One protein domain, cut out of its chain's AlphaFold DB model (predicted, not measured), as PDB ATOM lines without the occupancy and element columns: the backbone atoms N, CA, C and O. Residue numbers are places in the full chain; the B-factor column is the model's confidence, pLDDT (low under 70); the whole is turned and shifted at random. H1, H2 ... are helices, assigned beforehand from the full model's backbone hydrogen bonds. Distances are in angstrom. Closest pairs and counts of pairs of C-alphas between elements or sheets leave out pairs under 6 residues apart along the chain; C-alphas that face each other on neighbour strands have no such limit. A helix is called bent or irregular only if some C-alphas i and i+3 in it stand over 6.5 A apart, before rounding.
ATOM      1  N   ARG A 485     -40.417  -0.189  10.712       90.44
ATOM      2  CA  ARG A 485     -39.089  -0.107  11.325       90.44
ATOM      3  C   ARG A 485     -39.163   0.121  12.836       90.44
ATOM      4  O   ARG A 485     -38.400  -0.487  13.578       90.44
ATOM      5  N   HIS A 486     -40.065   0.980  13.300       88.19
ATOM      6  CA  HIS A 486     -40.194   1.261  14.731       88.19
ATOM      7  C   HIS A 486     -40.890   0.117  15.468       88.19
ATOM      8  O   HIS A 486     -40.490  -0.215  16.582       88.19
ATOM      9  N   VAL A 487     -41.844  -0.553  14.814       91.12
ATOM     10  CA  VAL A 487     -42.413  -1.819  15.297       91.12
ATOM     11  C   VAL A 487     -41.308  -2.860  15.508       91.12
ATOM     12  O   VAL A 487     -41.175  -3.375  16.618       91.12
ATOM     13  N   ARG A 488     -40.443  -3.087  14.506       93.56
ATOM     14  CA  ARG A 488     -39.273  -3.976  14.628       93.56
ATOM     15  C   ARG A 488     -38.397  -3.610  15.818       93.56
ATOM     16  O   ARG A 488     -38.139  -4.448  16.671       93.56
ATOM     17  N   GLN A 489     -37.977  -2.348  15.896       91.81
ATOM     18  CA  GLN A 489     -37.087  -1.886  16.959       91.81
ATOM     19  C   GLN A 489     -37.698  -2.050  18.353       91.81
ATOM     20  O   GLN A 489     -36.963  -2.298  19.305       91.81
ATOM     21  N   ASN A 490     -39.018  -1.894  18.507       90.44
ATOM     22  CA  ASN A 490     -39.687  -2.118  19.789       90.44
ATOM     23  C   ASN A 490     -39.639  -3.598  20.194       90.44
ATOM     24  O   ASN A 490     -39.335  -3.896  21.348       90.44
ATOM     25  N   ILE A 491     -39.894  -4.507  19.248       94.12
ATOM     26  CA  ILE A 491     -39.833  -5.957  19.476       94.12
ATOM     27  C   ILE A 491     -38.396  -6.386  19.789       94.12
ATOM     28  O   ILE A 491     -38.156  -7.039  20.800       94.12
ATOM     29  N   GLU A 492     -37.423  -5.951  18.989       94.75
ATOM     30  CA  GLU A 492     -36.000  -6.221  19.219       94.75
ATOM     31  C   GLU A 492     -35.532  -5.707  20.584       94.75
ATOM     32  O   GLU A 492     -34.887  -6.444  21.327       94.75
ATOM     33  N   ARG A 493     -35.891  -4.468  20.955       92.56
ATOM     34  CA  ARG A 493     -35.565  -3.900  22.274       92.56
ATOM     35  C   ARG A 493     -36.160  -4.725  23.407       92.56
ATOM     36  O   ARG A 493     -35.477  -4.940  24.406       92.56
ATOM     37  N   HIS A 494     -37.400  -5.191  23.262       93.31
ATOM     38  CA  HIS A 494     -38.012  -6.072  24.252       93.31
ATOM     39  C   HIS A 494     -37.252  -7.399  24.356       93.31
ATOM     40  O   HIS A 494     -36.853  -7.780  25.450       93.31
ATOM     41  N   LEU A 495     -36.970  -8.062  23.233       92.69
ATOM     42  CA  LEU A 495     -36.240  -9.330  23.213       92.69
ATOM     43  C   LEU A 495     -34.826  -9.213  23.809       92.69
ATOM     44  O   LEU A 495     -34.399 -10.084  24.566       92.69
ATOM     45  N   ILE A 496     -34.112  -8.121  23.515       92.31
ATOM     46  CA  ILE A 496     -32.800  -7.820  24.107       92.31
ATOM     47  C   ILE A 496     -32.930  -7.611  25.619       92.31
ATOM     48  O   ILE A 496     -32.165  -8.196  26.384       92.31
ATOM     49  N   LYS A 497     -33.920  -6.825  26.068       91.31
ATOM     50  CA  LYS A 497     -34.189  -6.592  27.495       91.31
ATOM     51  C   LYS A 497     -34.543  -7.889  28.230       91.31
ATOM     52  O   LYS A 497     -34.115  -8.085  29.365       91.31
ATOM     53  N   SER A 498     -35.259  -8.787  27.561       89.38
ATOM     54  CA  SER A 498     -35.603 -10.131  28.034       89.38
ATOM     55  C   SER A 498     -34.442 -11.130  27.909       89.38
ATOM     56  O   SER A 498     -34.613 -12.305  28.215       89.38
ATOM     57  N   ARG A 499     -33.245 -10.675  27.499       88.88
ATOM     58  CA  ARG A 499     -32.008 -11.468  27.374       88.88
ATOM     59  C   ARG A 499     -32.115 -12.648  26.401       88.88
ATOM     60  O   ARG A 499     -31.386 -13.630  26.531       88.88
ATOM     61  N   VAL A 500     -32.981 -12.539  25.393       89.88
ATOM     62  CA  VAL A 500     -33.074 -13.524  24.310       89.88
ATOM     63  C   VAL A 500     -31.834 -13.374  23.407       89.88
ATOM     64  O   VAL A 500     -31.560 -12.257  22.966       89.88
ATOM     65  N   PRO A 501     -31.053 -14.431  23.128       89.88
ATOM     66  CA  PRO A 501     -29.867 -14.411  22.265       89.88
ATOM     67  C   PRO A 501     -30.175 -14.075  20.815       89.88
ATOM     68  O   PRO A 501     -31.281 -14.281  20.338       89.88
ATOM     69  N   HIS A 502     -29.154 -13.625  20.085       91.44
ATOM     70  CA  HIS A 502     -29.310 -13.166  18.707       91.44
ATOM     71  C   HIS A 502     -29.974 -14.187  17.772       91.44
ATOM     72  O   HIS A 502     -30.893 -13.808  17.058       91.44
ATOM     73  N   GLU A 503     -29.543 -15.448  17.781       91.44
ATOM     74  CA  GLU A 503     -30.092 -16.492  16.899       91.44
ATOM     75  C   GLU A 503     -31.587 -16.728  17.157       91.44
ATOM     76  O   GLU A 503     -32.392 -16.678  16.231       91.44
ATOM     77  N   ASP A 504     -31.971 -16.845  18.429       92.69
ATOM     78  CA  ASP A 504     -33.364 -17.020  18.844       92.69
ATOM     79  C   ASP A 504     -34.218 -15.778  18.528       92.69
ATOM     80  O   ASP A 504     -35.378 -15.890  18.133       92.69
ATOM     81  N   ARG A 505     -33.640 -14.570  18.632       93.81
ATOM     82  CA  ARG A 505     -34.311 -13.335  18.193       93.81
ATOM     83  C   ARG A 505     -34.583 -13.344  16.694       93.81
ATOM     84  O   ARG A 505     -35.660 -12.915  16.299       93.81
ATOM     85  N   GLN A 506     -33.634 -13.801  15.875       94.81
ATOM     86  CA  GLN A 506     -33.824 -13.864  14.424       94.81
ATOM     87  C   GLN A 506     -34.943 -14.839  14.056       94.81
ATOM     88  O   GLN A 506     -35.822 -14.459  13.293       94.81
ATOM     89  N   ALA A 507     -34.997 -16.020  14.679       93.94
ATOM     90  CA  ALA A 507     -36.085 -16.978  14.456       93.94
ATOM     91  C   ALA A 507     -37.474 -16.386  14.777       93.94
ATOM     92  O   ALA A 507     -38.440 -16.603  14.047       93.94
ATOM     93  N   LEU A 508     -37.582 -15.586  15.844       95.12
ATOM     94  CA  LEU A 508     -38.828 -14.887  16.176       95.12
ATOM     95  C   LEU A 508     -39.147 -13.767  15.171       95.12
ATOM     96  O   LEU A 508     -40.296 -13.618  14.758       95.12
ATOM     97  N   LEU A 509     -38.154 -12.975  14.756       95.44
ATOM     98  CA  LEU A 509     -38.349 -11.905  13.768       95.44
ATOM     99  C   LEU A 509     -38.694 -12.445  12.374       95.44
ATOM    100  O   LEU A 509     -39.464 -11.798  11.666       95.44
ATOM    101  N   GLU A 510     -38.217 -13.638  12.009       95.12
ATOM    102  CA  GLU A 510     -38.612 -14.341  10.783       95.12
ATOM    103  C   GLU A 510     -40.125 -14.534  10.708       95.12
ATOM    104  O   GLU A 510     -40.744 -14.149   9.717       95.12
ATOM    105  N   ILE A 511     -40.745 -15.011  11.783       94.69
ATOM    106  CA  ILE A 511     -42.190 -15.285  11.823       94.69
ATOM    107  C   ILE A 511     -43.010 -14.003  11.946       94.69
ATOM    108  O   ILE A 511     -44.137 -13.931  11.459       94.69
ATOM    109  N   ILE A 512     -42.465 -12.960  12.576       94.62
ATOM    110  CA  ILE A 512     -43.211 -11.713  12.783       94.62
ATOM    111  C   ILE A 512     -43.100 -10.777  11.569       94.62
ATOM    112  O   ILE A 512     -44.095 -10.150  11.196       94.62
ATOM    113  N   LEU A 513     -41.909 -10.643  10.972       92.94
ATOM    114  CA  LEU A 513     -41.570  -9.537  10.066       92.94
ATOM    115  C   LEU A 513     -40.812  -9.912   8.783       92.94
ATOM    116  O   LEU A 513     -40.940  -9.165   7.811       92.94
ATOM    117  N   ASP A 514     -39.973 -10.956   8.785       91.62
ATOM    118  CA  ASP A 514     -38.987 -11.169   7.705       91.62
ATOM    119  C   ASP A 514     -39.365 -12.251   6.684       91.62
ATOM    120  O   ASP A 514     -39.008 -12.125   5.510       91.62
ATOM    121  N   ALA A 515     -40.099 -13.293   7.081       89.94
ATOM    122  CA  ALA A 515     -40.521 -14.341   6.157       89.94
ATOM    123  C   ALA A 515     -41.628 -13.844   5.201       89.94
ATOM    124  O   ALA A 515     -42.442 -13.004   5.582       89.94
ATOM    125  N   PRO A 516     -41.737 -14.378   3.969       85.50
ATOM    126  CA  PRO A 516     -42.824 -14.018   3.052       85.50
ATOM    127  C   PRO A 516     -44.226 -14.242   3.641       85.50
ATOM    128  O   PRO A 516     -45.127 -13.443   3.406       85.50
ATOM    129  N   GLU A 517     -44.389 -15.292   4.451       87.38
ATOM    130  CA  GLU A 517     -45.640 -15.645   5.130       87.38
ATOM    131  C   GLU A 517     -45.625 -15.287   6.627       87.38
ATOM    132  O   GLU A 517     -46.194 -15.988   7.454       87.38
ATOM    133  N   CYS A 518     -44.977 -14.181   6.995       92.31
ATOM    134  CA  CYS A 518     -44.940 -13.704   8.378       92.31
ATOM    135  C   CYS A 518     -46.236 -12.982   8.814       92.31
ATOM    136  O   CYS A 518     -47.097 -12.640   7.995       92.31
ATOM    137  N   LEU A 519     -46.359 -12.697  10.116       94.38
ATOM    138  CA  LEU A 519     -47.523 -12.030  10.720       94.38
ATOM    139  C   LEU A 519     -47.827 -10.655  10.113       94.38
ATOM    140  O   LEU A 519     -48.988 -10.327   9.875       94.38
ATOM    141  N   ILE A 520     -46.812  -9.824   9.850       93.44
ATOM    142  CA  ILE A 520     -47.049  -8.488   9.276       93.44
ATOM    143  C   ILE A 520     -47.534  -8.553   7.816       93.44
ATOM    144  O   ILE A 520     -48.156  -7.610   7.333       93.44
ATOM    145  N   GLN A 521     -47.301  -9.670   7.122       92.69
ATOM    146  CA  GLN A 521     -47.747  -9.903   5.744       92.69
ATOM    147  C   GLN A 521     -49.132 -10.566   5.665       92.69
ATOM    148  O   GLN A 521     -49.546 -10.994   4.593       92.69
ATOM    149  N   SER A 522     -49.875 -10.665   6.772       94.12
ATOM    150  CA  SER A 522     -51.237 -11.204   6.747       94.12
ATOM    151  C   SER A 522     -52.188 -10.292   5.961       94.12
ATOM    152  O   SER A 522     -52.496  -9.171   6.378       94.12
ATOM    153  N   GLU A 523     -52.650 -10.776   4.806       91.69
ATOM    154  CA  GLU A 523     -53.531 -10.045   3.878       91.69
ATOM    155  C   GLU A 523     -54.990  -9.986   4.355       91.69
ATOM    156  O   GLU A 523     -55.760  -9.138   3.904       91.69
ATOM    157  N   THR A 524     -55.357 -10.843   5.310       92.50
ATOM    158  CA  THR A 524     -56.662 -10.859   5.981       92.50
ATOM    159  C   THR A 524     -56.496 -10.938   7.498       92.50
ATOM    160  O   THR A 524     -55.430 -11.310   8.000       92.50
ATOM    161  N   TYR A 525     -57.549 -10.583   8.239       92.94
ATOM    162  CA  TYR A 525     -57.552 -10.723   9.697       92.94
ATOM    163  C   TYR A 525     -57.511 -12.196  10.101       92.94
ATOM    164  O   TYR A 525     -56.812 -12.551  11.039       92.94
ATOM    165  N   GLU A 526     -58.190 -13.055   9.347       94.88
ATOM    166  CA  GLU A 526     -58.203 -14.500   9.536       94.88
ATOM    167  C   GLU A 526     -56.792 -15.081   9.381       94.88
ATOM    168  O   GLU A 526     -56.332 -15.795  10.262       94.88
ATOM    169  N   ASN A 527     -56.033 -14.672   8.353       93.19
ATOM    170  CA  ASN A 527     -54.636 -15.100   8.214       93.19
ATOM    171  C   ASN A 527     -53.741 -14.629   9.364       93.19
ATOM    172  O   ASN A 527     -52.728 -15.261   9.644       93.19
ATOM    173  N   PHE A 528     -54.047 -13.494   9.993       95.00
ATOM    174  CA  PHE A 528     -53.309 -13.046  11.171       95.00
ATOM    175  C   PHE A 528     -53.606 -13.936  12.381       95.00
ATOM    176  O   PHE A 528     -52.665 -14.398  13.020       95.00
ATOM    177  N   GLU A 529     -54.881 -14.222  12.652       94.12
ATOM    178  CA  GLU A 529     -55.289 -15.103  13.755       94.12
ATOM    179  C   GLU A 529     -54.792 -16.546  13.556       94.12
ATOM    180  O   GLU A 529     -54.354 -17.171  14.517       94.12
ATOM    181  N   ASP A 530     -54.786 -17.056  12.318       93.06
ATOM    182  CA  ASP A 530     -54.313 -18.410  11.998       93.06
ATOM    183  C   ASP A 530     -52.793 -18.566  12.174       93.06
ATOM    184  O   ASP A 530     -52.324 -19.632  12.571       93.06
ATOM    185  N   ARG A 531     -52.017 -17.507  11.899       92.50
ATOM    186  CA  ARG A 531     -50.546 -17.502  12.023       92.50
ATOM    187  C   ARG A 531     -50.061 -17.169  13.433       92.50
ATOM    188  O   ARG A 531     -48.929 -17.491  13.787       92.50
ATOM    189  N   LEU A 532     -50.878 -16.507  14.252       92.69
ATOM    190  CA  LEU A 532     -50.494 -16.090  15.603       92.69
ATOM    191  C   LEU A 532     -50.052 -17.266  16.510       92.69
ATOM    192  O   LEU A 532     -49.051 -17.101  17.209       92.69
ATOM    193  N   PRO A 533     -50.683 -18.461  16.467       93.00
ATOM    194  CA  PRO A 533     -50.218 -19.646  17.190       93.00
ATOM    195  C   PRO A 533     -48.809 -20.120  16.807       93.00
ATOM    196  O   PRO A 533     -48.098 -20.632  17.668       93.00
ATOM    197  N   GLU A 534     -48.363 -19.909  15.563       92.00
ATOM    198  CA  GLU A 534     -47.014 -20.311  15.127       92.00
ATOM    199  C   GLU A 534     -45.924 -19.582  15.927       92.00
ATOM    200  O   GLU A 534     -44.856 -20.135  16.209       92.00
ATOM    201  N   LEU A 535     -46.209 -18.349  16.363       93.06
ATOM    202  CA  LEU A 535     -45.320 -17.593  17.238       93.06
ATOM    203  C   LEU A 535     -45.172 -18.262  18.612       93.06
ATOM    204  O   LEU A 535     -44.067 -18.300  19.161       93.06
ATOM    205  N   ALA A 536     -46.271 -18.791  19.158       92.12
ATOM    206  CA  ALA A 536     -46.263 -19.532  20.414       92.12
ATOM    207  C   ALA A 536     -45.426 -20.805  20.279       92.12
ATOM    208  O   ALA A 536     -44.559 -21.060  21.115       92.12
ATOM    209  N   ASP A 537     -45.631 -21.564  19.201       93.12
ATOM    210  CA  ASP A 537     -44.906 -22.808  18.945       93.12
ATOM    211  C   ASP A 537     -43.397 -22.570  18.873       93.12
ATOM    212  O   ASP A 537     -42.619 -23.260  19.541       93.12
ATOM    213  N   VAL A 538     -42.954 -21.559  18.123       93.31
ATOM    214  CA  VAL A 538     -41.522 -21.251  18.007       93.31
ATOM    215  C   VAL A 538     -40.938 -20.731  19.312       93.31
ATOM    216  O   VAL A 538     -39.874 -21.200  19.725       93.31
ATOM    217  N   TRP A 539     -41.641 -19.849  20.022       94.00
ATOM    218  CA  TRP A 539     -41.189 -19.387  21.333       94.00
ATOM    219  C   TRP A 539     -41.078 -20.534  22.349       94.00
ATOM    220  O   TRP A 539     -40.064 -20.669  23.041       94.00
ATOM    221  N   HIS A 540     -42.081 -21.406  22.420       92.62
ATOM    222  CA  HIS A 540     -42.076 -22.547  23.328       92.62
ATOM    223  C   HIS A 540     -41.013 -23.582  22.953       92.62
ATOM    224  O   HIS A 540     -40.390 -24.150  23.850       92.62
ATOM    225  N   ASN A 541     -40.741 -23.795  21.664       93.06
ATOM    226  CA  ASN A 541     -39.650 -24.660  21.213       93.06
ATOM    227  C   ASN A 541     -38.278 -24.112  21.635       93.06
ATOM    228  O   ASN A 541     -37.489 -24.859  22.216       93.06
ATOM    229  N   ILE A 542     -38.026 -22.810  21.446       91.44
ATOM    230  CA  ILE A 542     -36.803 -22.131  21.915       91.44
ATOM    231  C   ILE A 542     -36.655 -22.284  23.436       91.44
ATOM    232  O   ILE A 542     -35.610 -22.703  23.939       91.44
ATOM    233  N   ARG A 543     -37.732 -22.009  24.183       90.88
ATOM    234  CA  ARG A 543     -37.752 -22.098  25.649       90.88
ATOM    235  C   ARG A 543     -37.519 -23.524  26.152       90.88
ATOM    236  O   ARG A 543     -36.835 -23.719  27.153       90.88
ATOM    237  N   ASN A 544     -38.080 -24.524  25.475       89.94
ATOM    238  CA  ASN A 544     -37.945 -25.930  25.851       89.94
ATOM    239  C   ASN A 544     -36.578 -26.521  25.489       89.94
ATOM    240  O   ASN A 544     -36.112 -27.405  26.210       89.94
ATOM    241  N   ALA A 545     -35.939 -26.035  24.420       89.75
ATOM    242  CA  ALA A 545     -34.598 -26.458  24.021       89.75
ATOM    243  C   ALA A 545     -33.536 -26.094  25.073       89.75
ATOM    244  O   ALA A 545     -32.594 -26.858  25.281       89.75
ATOM    245  N   ASP A 546     -33.719 -24.978  25.789       86.44
ATOM    246  CA  ASP A 546     -32.835 -24.556  26.879       86.44
ATOM    247  C   ASP A 546     -33.623 -23.997  28.077       86.44
ATOM    248  O   ASP A 546     -33.592 -22.806  28.402       86.44
ATOM    249  N   LYS A 547     -34.349 -24.888  28.767       85.00
ATOM    250  CA  LYS A 547     -35.206 -24.519  29.909       85.00
ATOM    251  C   LYS A 547     -34.473 -23.733  30.990       85.00
ATOM    252  O   LYS A 547     -35.064 -22.844  31.590       85.00
ATOM    253  N   LYS A 548     -33.198 -24.048  31.236       84.62
ATOM    254  CA  LYS A 548     -32.393 -23.402  32.280       84.62
ATOM    255  C   LYS A 548     -32.080 -21.948  31.928       84.62
ATOM    256  O   LYS A 548     -32.083 -21.088  32.803       84.62
ATOM    257  N   LYS A 549     -31.828 -21.662  30.650       85.06
ATOM    258  CA  LYS A 549     -31.564 -20.308  30.150       85.06
ATOM    259  C   LYS A 549     -32.797 -19.406  30.204       85.06
ATOM    260  O   LYS A 549     -32.662 -18.220  30.489       85.06
ATOM    261  N   TYR A 550     -33.981 -19.976  29.984       86.94
ATOM    262  CA  TYR A 550     -35.245 -19.238  29.896       86.94
ATOM    263  C   TYR A 550     -36.159 -19.376  31.122       86.94
ATOM    264  O   TYR A 550     -37.300 -18.922  31.088       86.94
ATOM    265  N   GLU A 551     -35.688 -19.983  32.214       82.94
ATOM    266  CA  GLU A 551     -36.497 -20.233  33.419       82.94
ATOM    267  C   GLU A 551     -37.066 -18.939  34.027       82.94
ATOM    268  O   GLU A 551     -38.220 -18.909  34.445       82.94
ATOM    269  N   ASN A 552     -36.279 -17.856  33.993       82.94
ATOM    270  CA  ASN A 552     -36.631 -16.544  34.552       82.94
ATOM    271  C   ASN A 552     -36.951 -15.483  33.484       82.94
ATOM    272  O   ASN A 552     -37.047 -14.297  33.804       82.94
ATOM    273  N   VAL A 553     -37.058 -15.878  32.215       82.62
ATOM    274  CA  VAL A 553     -37.381 -14.949  31.126       82.62
ATOM    275  C   VAL A 553     -38.907 -14.847  31.015       82.62
ATOM    276  O   VAL A 553     -39.560 -15.889  30.914       82.62
ATOM    277  N   PRO A 554     -39.494 -13.632  31.053       85.19
ATOM    278  CA  PRO A 554     -40.925 -13.445  30.830       85.19
ATOM    279  C   PRO A 554     -41.365 -14.065  29.506       85.19
ATOM    280  O   PRO A 554     -40.612 -14.047  28.530       85.19
ATOM    281  N   ASP A 555     -42.578 -14.608  29.470       90.75
ATOM    282  CA  ASP A 555     -43.073 -15.251  28.262       90.75
ATOM    283  C   ASP A 555     -43.274 -14.216  27.144       90.75
ATOM    284  O   ASP A 555     -44.050 -13.266  27.272       90.75
ATOM    285  N   PHE A 556     -42.508 -14.367  26.060       92.88
ATOM    286  CA  PHE A 556     -42.527 -13.430  24.945       92.88
ATOM    287  C   PHE A 556     -43.844 -13.482  24.175       92.88
ATOM    288  O   PHE A 556     -44.320 -12.437  23.732       92.88
ATOM    289  N   HIS A 557     -44.438 -14.668  24.023       93.50
ATOM    290  CA  HIS A 557     -45.713 -14.814  23.335       93.50
ATOM    291  C   HIS A 557     -46.826 -14.117  24.125       93.50
ATOM    292  O   HIS A 557     -47.554 -13.306  23.551       93.50
ATOM    293  N   ASP A 558     -46.884 -14.312  25.447       92.75
ATOM    294  CA  ASP A 558     -47.853 -13.610  26.300       92.75
ATOM    295  C   ASP A 558     -47.668 -12.084  26.236       92.75
ATOM    296  O   ASP A 558     -48.640 -11.334  26.116       92.75
ATOM    297  N   TRP A 559     -46.417 -11.604  26.250       94.44
ATOM    298  CA  TRP A 559     -46.123 -10.183  26.051       94.44
ATOM    299  C   TRP A 559     -46.578  -9.687  24.671       94.44
ATOM    300  O   TRP A 559     -47.167  -8.607  24.560       94.44
ATOM    301  N   PHE A 560     -46.331 -10.455  23.610       95.06
ATOM    302  CA  PHE A 560     -46.739 -10.083  22.261       95.06
ATOM    303  C   PHE A 560     -48.264  -9.995  22.159       95.06
ATOM    304  O   PHE A 560     -48.776  -8.994  21.659       95.06
ATOM    305  N   LEU A 561     -48.997 -10.973  22.698       94.12
ATOM    306  CA  LEU A 561     -50.459 -10.943  22.764       94.12
ATOM    307  C   LEU A 561     -50.971  -9.721  23.527       94.12
ATOM    308  O   LEU A 561     -51.868  -9.027  23.052       94.12
ATOM    309  N   GLN A 562     -50.373  -9.427  24.682       93.00
ATOM    310  CA  GLN A 562     -50.821  -8.337  25.541       93.00
ATOM    311  C   GLN A 562     -50.556  -6.946  24.943       93.00
ATOM    312  O   GLN A 562     -51.354  -6.035  25.157       93.00
ATOM    313  N   TYR A 563     -49.440  -6.750  24.229       91.00
ATOM    314  CA  TYR A 563     -48.976  -5.405  23.859       91.00
ATOM    315  C   TYR A 563     -48.777  -5.158  22.361       91.00
ATOM    316  O   TYR A 563     -48.644  -3.998  21.973       91.00
ATOM    317  N   GLN A 564     -48.693  -6.194  21.524       92.88
ATOM    318  CA  GLN A 564     -48.384  -6.058  20.093       92.88
ATOM    319  C   GLN A 564     -49.469  -6.624  19.176       92.88
ATOM    320  O   GLN A 564     -49.691  -6.034  18.124       92.88
ATOM    321  N   ALA A 565     -50.174  -7.692  19.554       93.56
ATOM    322  CA  ALA A 565     -51.117  -8.369  18.664       93.56
ATOM    323  C   ALA A 565     -52.229  -7.436  18.152       93.56
ATOM    324  O   ALA A 565     -52.413  -7.306  16.943       93.56
ATOM    325  N   GLU A 566     -52.909  -6.711  19.042       92.88
ATOM    326  CA  GLU A 566     -53.939  -5.742  18.643       92.88
ATOM    327  C   GLU A 566     -53.362  -4.571  17.811       92.88
ATOM    328  O   GLU A 566     -53.887  -4.294  16.726       92.88
ATOM    329  N   PRO A 567     -52.253  -3.912  18.218       91.69
ATOM    330  CA  PRO A 567     -51.555  -2.947  17.366       91.69
ATOM    331  C   PRO A 567     -51.176  -3.464  15.974       91.69
ATOM    332  O   PRO A 567     -51.247  -2.713  14.999       91.69
ATOM    333  N   PHE A 568     -50.765  -4.727  15.857       93.19
ATOM    334  CA  PHE A 568     -50.472  -5.349  14.570       93.19
ATOM    335  C   PHE A 568     -51.736  -5.458  13.735       93.19
ATOM    336  O   PHE A 568     -51.790  -4.897  12.635       93.19
ATOM    337  N   ARG A 569     -52.748  -6.115  14.303       93.12
ATOM    338  CA  ARG A 569     -54.042  -6.378  13.682       93.12
ATOM    339  C   ARG A 569     -54.667  -5.106  13.117       93.12
ATOM    340  O   ARG A 569     -55.142  -5.105  11.989       93.12
ATOM    341  N   ASN A 570     -54.630  -4.017  13.879       91.50
ATOM    342  CA  ASN A 570     -55.340  -2.791  13.524       91.50
ATOM    343  C   ASN A 570     -54.506  -1.800  12.694       91.50
ATOM    344  O   ASN A 570     -55.092  -0.951  12.022       91.50
ATOM    345  N   HIS A 571     -53.164  -1.875  12.729       92.06
ATOM    346  CA  HIS A 571     -52.314  -0.798  12.187       92.06
ATOM    347  C   HIS A 571     -51.080  -1.225  11.385       92.06
ATOM    348  O   HIS A 571     -50.435  -0.359  10.789       92.06
ATOM    349  N   SER A 572     -50.694  -2.503  11.394       91.88
ATOM    350  CA  SER A 572     -49.399  -2.924  10.825       91.88
ATOM    351  C   SER A 572     -49.504  -4.013   9.766       91.88
ATOM    352  O   SER A 572     -48.650  -4.043   8.882       91.88
ATOM    353  N   ILE A 573     -50.509  -4.893   9.839       93.75
ATOM    354  CA  ILE A 573     -50.637  -6.005   8.888       93.75
ATOM    355  C   ILE A 573     -50.986  -5.532   7.469       93.75
ATOM    356  O   ILE A 573     -51.628  -4.493   7.274       93.75
ATOM    357  N   ALA A 574     -50.610  -6.340   6.479       90.94
ATOM    358  CA  ALA A 574     -50.893  -6.138   5.061       90.94
ATOM    359  C   ALA A 574     -52.368  -5.808   4.768       90.94
ATOM    360  O   ALA A 574     -52.637  -4.891   3.987       90.94
ATOM    361  N   ALA A 575     -53.315  -6.469   5.448       90.69
ATOM    362  CA  ALA A 575     -54.753  -6.215   5.316       90.69
ATOM    363  C   ALA A 575     -55.132  -4.733   5.510       90.69
ATOM    364  O   ALA A 575     -55.975  -4.193   4.788       90.69
ATOM    365  N   VAL A 576     -54.486  -4.049   6.463       90.38
ATOM    366  CA  VAL A 576     -54.739  -2.629   6.756       90.38
ATOM    367  C   VAL A 576     -54.268  -1.756   5.597       90.38
ATOM    368  O   VAL A 576     -54.973  -0.827   5.205       90.38
ATOM    369  N   GLY A 577     -53.106  -2.074   5.020       86.06
ATOM    370  CA  GLY A 577     -52.579  -1.388   3.842       86.06
ATOM    371  C   GLY A 577     -53.467  -1.587   2.614       86.06
ATOM    372  O   GLY A 577     -53.835  -0.608   1.970       86.06
ATOM    373  N   ILE A 578     -53.880  -2.826   2.333       85.81
ATOM    374  CA  ILE A 578     -54.759  -3.170   1.202       85.81
ATOM    375  C   ILE A 578     -56.086  -2.403   1.279       85.81
ATOM    376  O   ILE A 578     -56.523  -1.845   0.278       85.81
ATOM    377  N   LYS A 579     -56.693  -2.296   2.470       85.25
ATOM    378  CA  LYS A 579     -57.959  -1.568   2.689       85.25
ATOM    379  C   LYS A 579     -57.921  -0.109   2.212       85.25
ATOM    380  O   LYS A 579     -58.964   0.452   1.882       85.25
ATOM    381  N   VAL A 580     -56.745   0.513   2.214       82.38
ATOM    382  CA  VAL A 580     -56.545   1.912   1.811       82.38
ATOM    383  C   VAL A 580     -55.723   2.040   0.530       82.38
ATOM    384  O   VAL A 580     -55.114   3.082   0.288       82.38
ATOM    385  N   ASP A 581     -55.673   0.983  -0.284       79.94
ATOM    386  CA  ASP A 581     -54.903   0.890  -1.529       79.94
ATOM    387  C   ASP A 581     -53.391   1.150  -1.349       79.94
ATOM    388  O   ASP A 581     -52.702   1.605  -2.269       79.94
ATOM    389  N   TYR A 582     -52.842   0.884  -0.151       80.19
ATOM    390  CA  TYR A 582     -51.415   1.066   0.172       80.19
ATOM    391  C   TYR A 582     -50.652  -0.175  -0.252       80.19
ATOM    392  O   TYR A 582     -50.181  -0.978   0.554       80.19
ATOM    393  N   VAL A 583     -50.564  -0.329  -1.568       78.69
ATOM    394  CA  VAL A 583     -49.999  -1.498  -2.234       78.69
ATOM    395  C   VAL A 583     -48.859  -1.102  -3.172       78.69
ATOM    396  O   VAL A 583     -48.650   0.066  -3.526       78.69
ATOM    397  N   ASN A 584     -48.046  -2.084  -3.535       76.62
ATOM    398  CA  ASN A 584     -47.045  -1.963  -4.581       76.62
ATOM    399  C   ASN A 584     -47.722  -1.919  -5.962       76.62
ATOM    400  O   ASN A 584     -48.925  -2.114  -6.108       76.62
ATOM    401  N   ARG A 585     -46.939  -1.650  -7.015       70.38
ATOM    402  CA  ARG A 585     -47.467  -1.572  -8.394       70.38
ATOM    403  C   ARG A 585     -48.049  -2.893  -8.901       70.38
ATOM    404  O   ARG A 585     -48.862  -2.868  -9.814       70.38
ATOM    405  N   ASP A 586     -47.596  -4.008  -8.348       75.56
ATOM    406  CA  ASP A 586     -48.086  -5.356  -8.636       75.56
ATOM    407  C   ASP A 586     -49.312  -5.740  -7.786       75.56
ATOM    408  O   ASP A 586     -49.803  -6.857  -7.905       75.56
ATOM    409  N   GLY A 587     -49.821  -4.823  -6.952       70.19
ATOM    410  CA  GLY A 587     -50.966  -5.052  -6.070       70.19
ATOM    411  C   GLY A 587     -50.617  -5.727  -4.743       70.19
ATOM    412  O   GLY A 587     -51.499  -5.864  -3.902       70.19
ATOM    413  N   THR A 588     -49.352  -6.098  -4.516       78.12
ATOM    414  CA  THR A 588     -48.931  -6.710  -3.247       78.12
ATOM    415  C   THR A 588     -48.951  -5.698  -2.107       78.12
ATOM    416  O   THR A 588     -48.688  -4.505  -2.307       78.12
ATOM    417  N   ALA A 589     -49.242  -6.166  -0.895       76.69
ATOM    418  CA  ALA A 589     -49.263  -5.308   0.277       76.69
ATOM    419  C   ALA A 589     -47.922  -4.597   0.476       76.69
ATOM    420  O   ALA A 589     -46.838  -5.183   0.383       76.69
ATOM    421  N   ARG A 590     -47.990  -3.295   0.752       83.12
ATOM    422  CA  ARG A 590     -46.801  -2.487   0.979       83.12
ATOM    423  C   ARG A 590     -46.670  -2.170   2.458       83.12
ATOM    424  O   ARG A 590     -47.535  -1.540   3.052       83.12
ATOM    425  N   LEU A 591     -45.530  -2.523   3.036       86.06
ATOM    426  CA  LEU A 591     -45.208  -2.134   4.404       86.06
ATOM    427  C   LEU A 591     -45.018  -0.615   4.507       86.06
ATOM    428  O   LEU A 591     -44.402   0.024   3.641       86.06
ATOM    429  N   PHE A 592     -45.557  -0.029   5.574       87.00
ATOM    430  CA  PHE A 592     -45.457   1.402   5.811       87.00
ATOM    431  C   PHE A 592     -44.134   1.750   6.499       87.00
ATOM    432  O   PHE A 592     -43.825   1.295   7.601       87.00
TER     433      PHE A 592
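Overview. This is residues 485 to 592 of the 687 residues of the protein "Hypothetical protein" of Didymodactylos carnosus (UniProt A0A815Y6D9). Four helices, H1 to H4, make an up-and-down bundle, each running against the one before it, with the H1 side loosely joined. Short H5 lies beyond one end of the bundle, and the tail, residues 580 to 592, folds back toward the start of H1. The printed part has 108 residues, with five named helices in the order H1 to H5 and no named strand: all helix. It is compact, with a radius of gyration of the C-alphas of 14.4 A, and only just elongated, spanning 48 by 24 by 22 A.

Arrangement. H1, residues 485 to 497, and H2, residues 502 to 514, form a hairpin; they only just touch, with 3 pairs of C-alphas within 8 A, the closest Leu 495 and Arg 505 at 6.7 A, at a shallow tilt of 29 degrees. H2 forms a hairpin with H3, residues 525 to 545, which touches it with residues 534 to 542 alone; the closest C-alphas, Ile 511 and Leu 535, are 6.7 A apart. H3 forms a hairpin with H4, residues 556 to 571, closest at the C-alphas of Ala 536 and His 557, 5.6 A. H1 and H4 are close but not clearly touching, at 7.7 A between the C-alphas of Leu 495 and Phe 556. H5, residues 574 to 579, is close to but not clearly touching H3, with the C-alphas of Tyr 525 and Ala 575 at 6.9 A. In H1 and H5 every O i to N i+4 pair is within hydrogen-bond range; H2 has 8 of 9, H3 13 of 17 and H4 9 of 12.

Along the chain. H1 begins at C-alpha 485 (-39.089, -0.107, 11.325) and is 18.1 A long, H2 14.8 A, H3 31.3 A, H4 20.4 A; H5, 8.7 A, ends at C-alpha 579 (-57.959, -1.568, 2.689). H4 is irregular, C-alphas 563 and 566 being 7.2 A apart, with a kink of 50 degrees near residue 563; H2 and H3 are only just irregular, at 6.6 A between C-alphas 511 and 514 and 6.7 A between 530 and 533.

Size, cuts and confidence. The C-alphas farthest apart, of Lys 548 and Arg 585, are 48.6 A apart. The printed part has no cut, no link is long, and no printed residue is under 70.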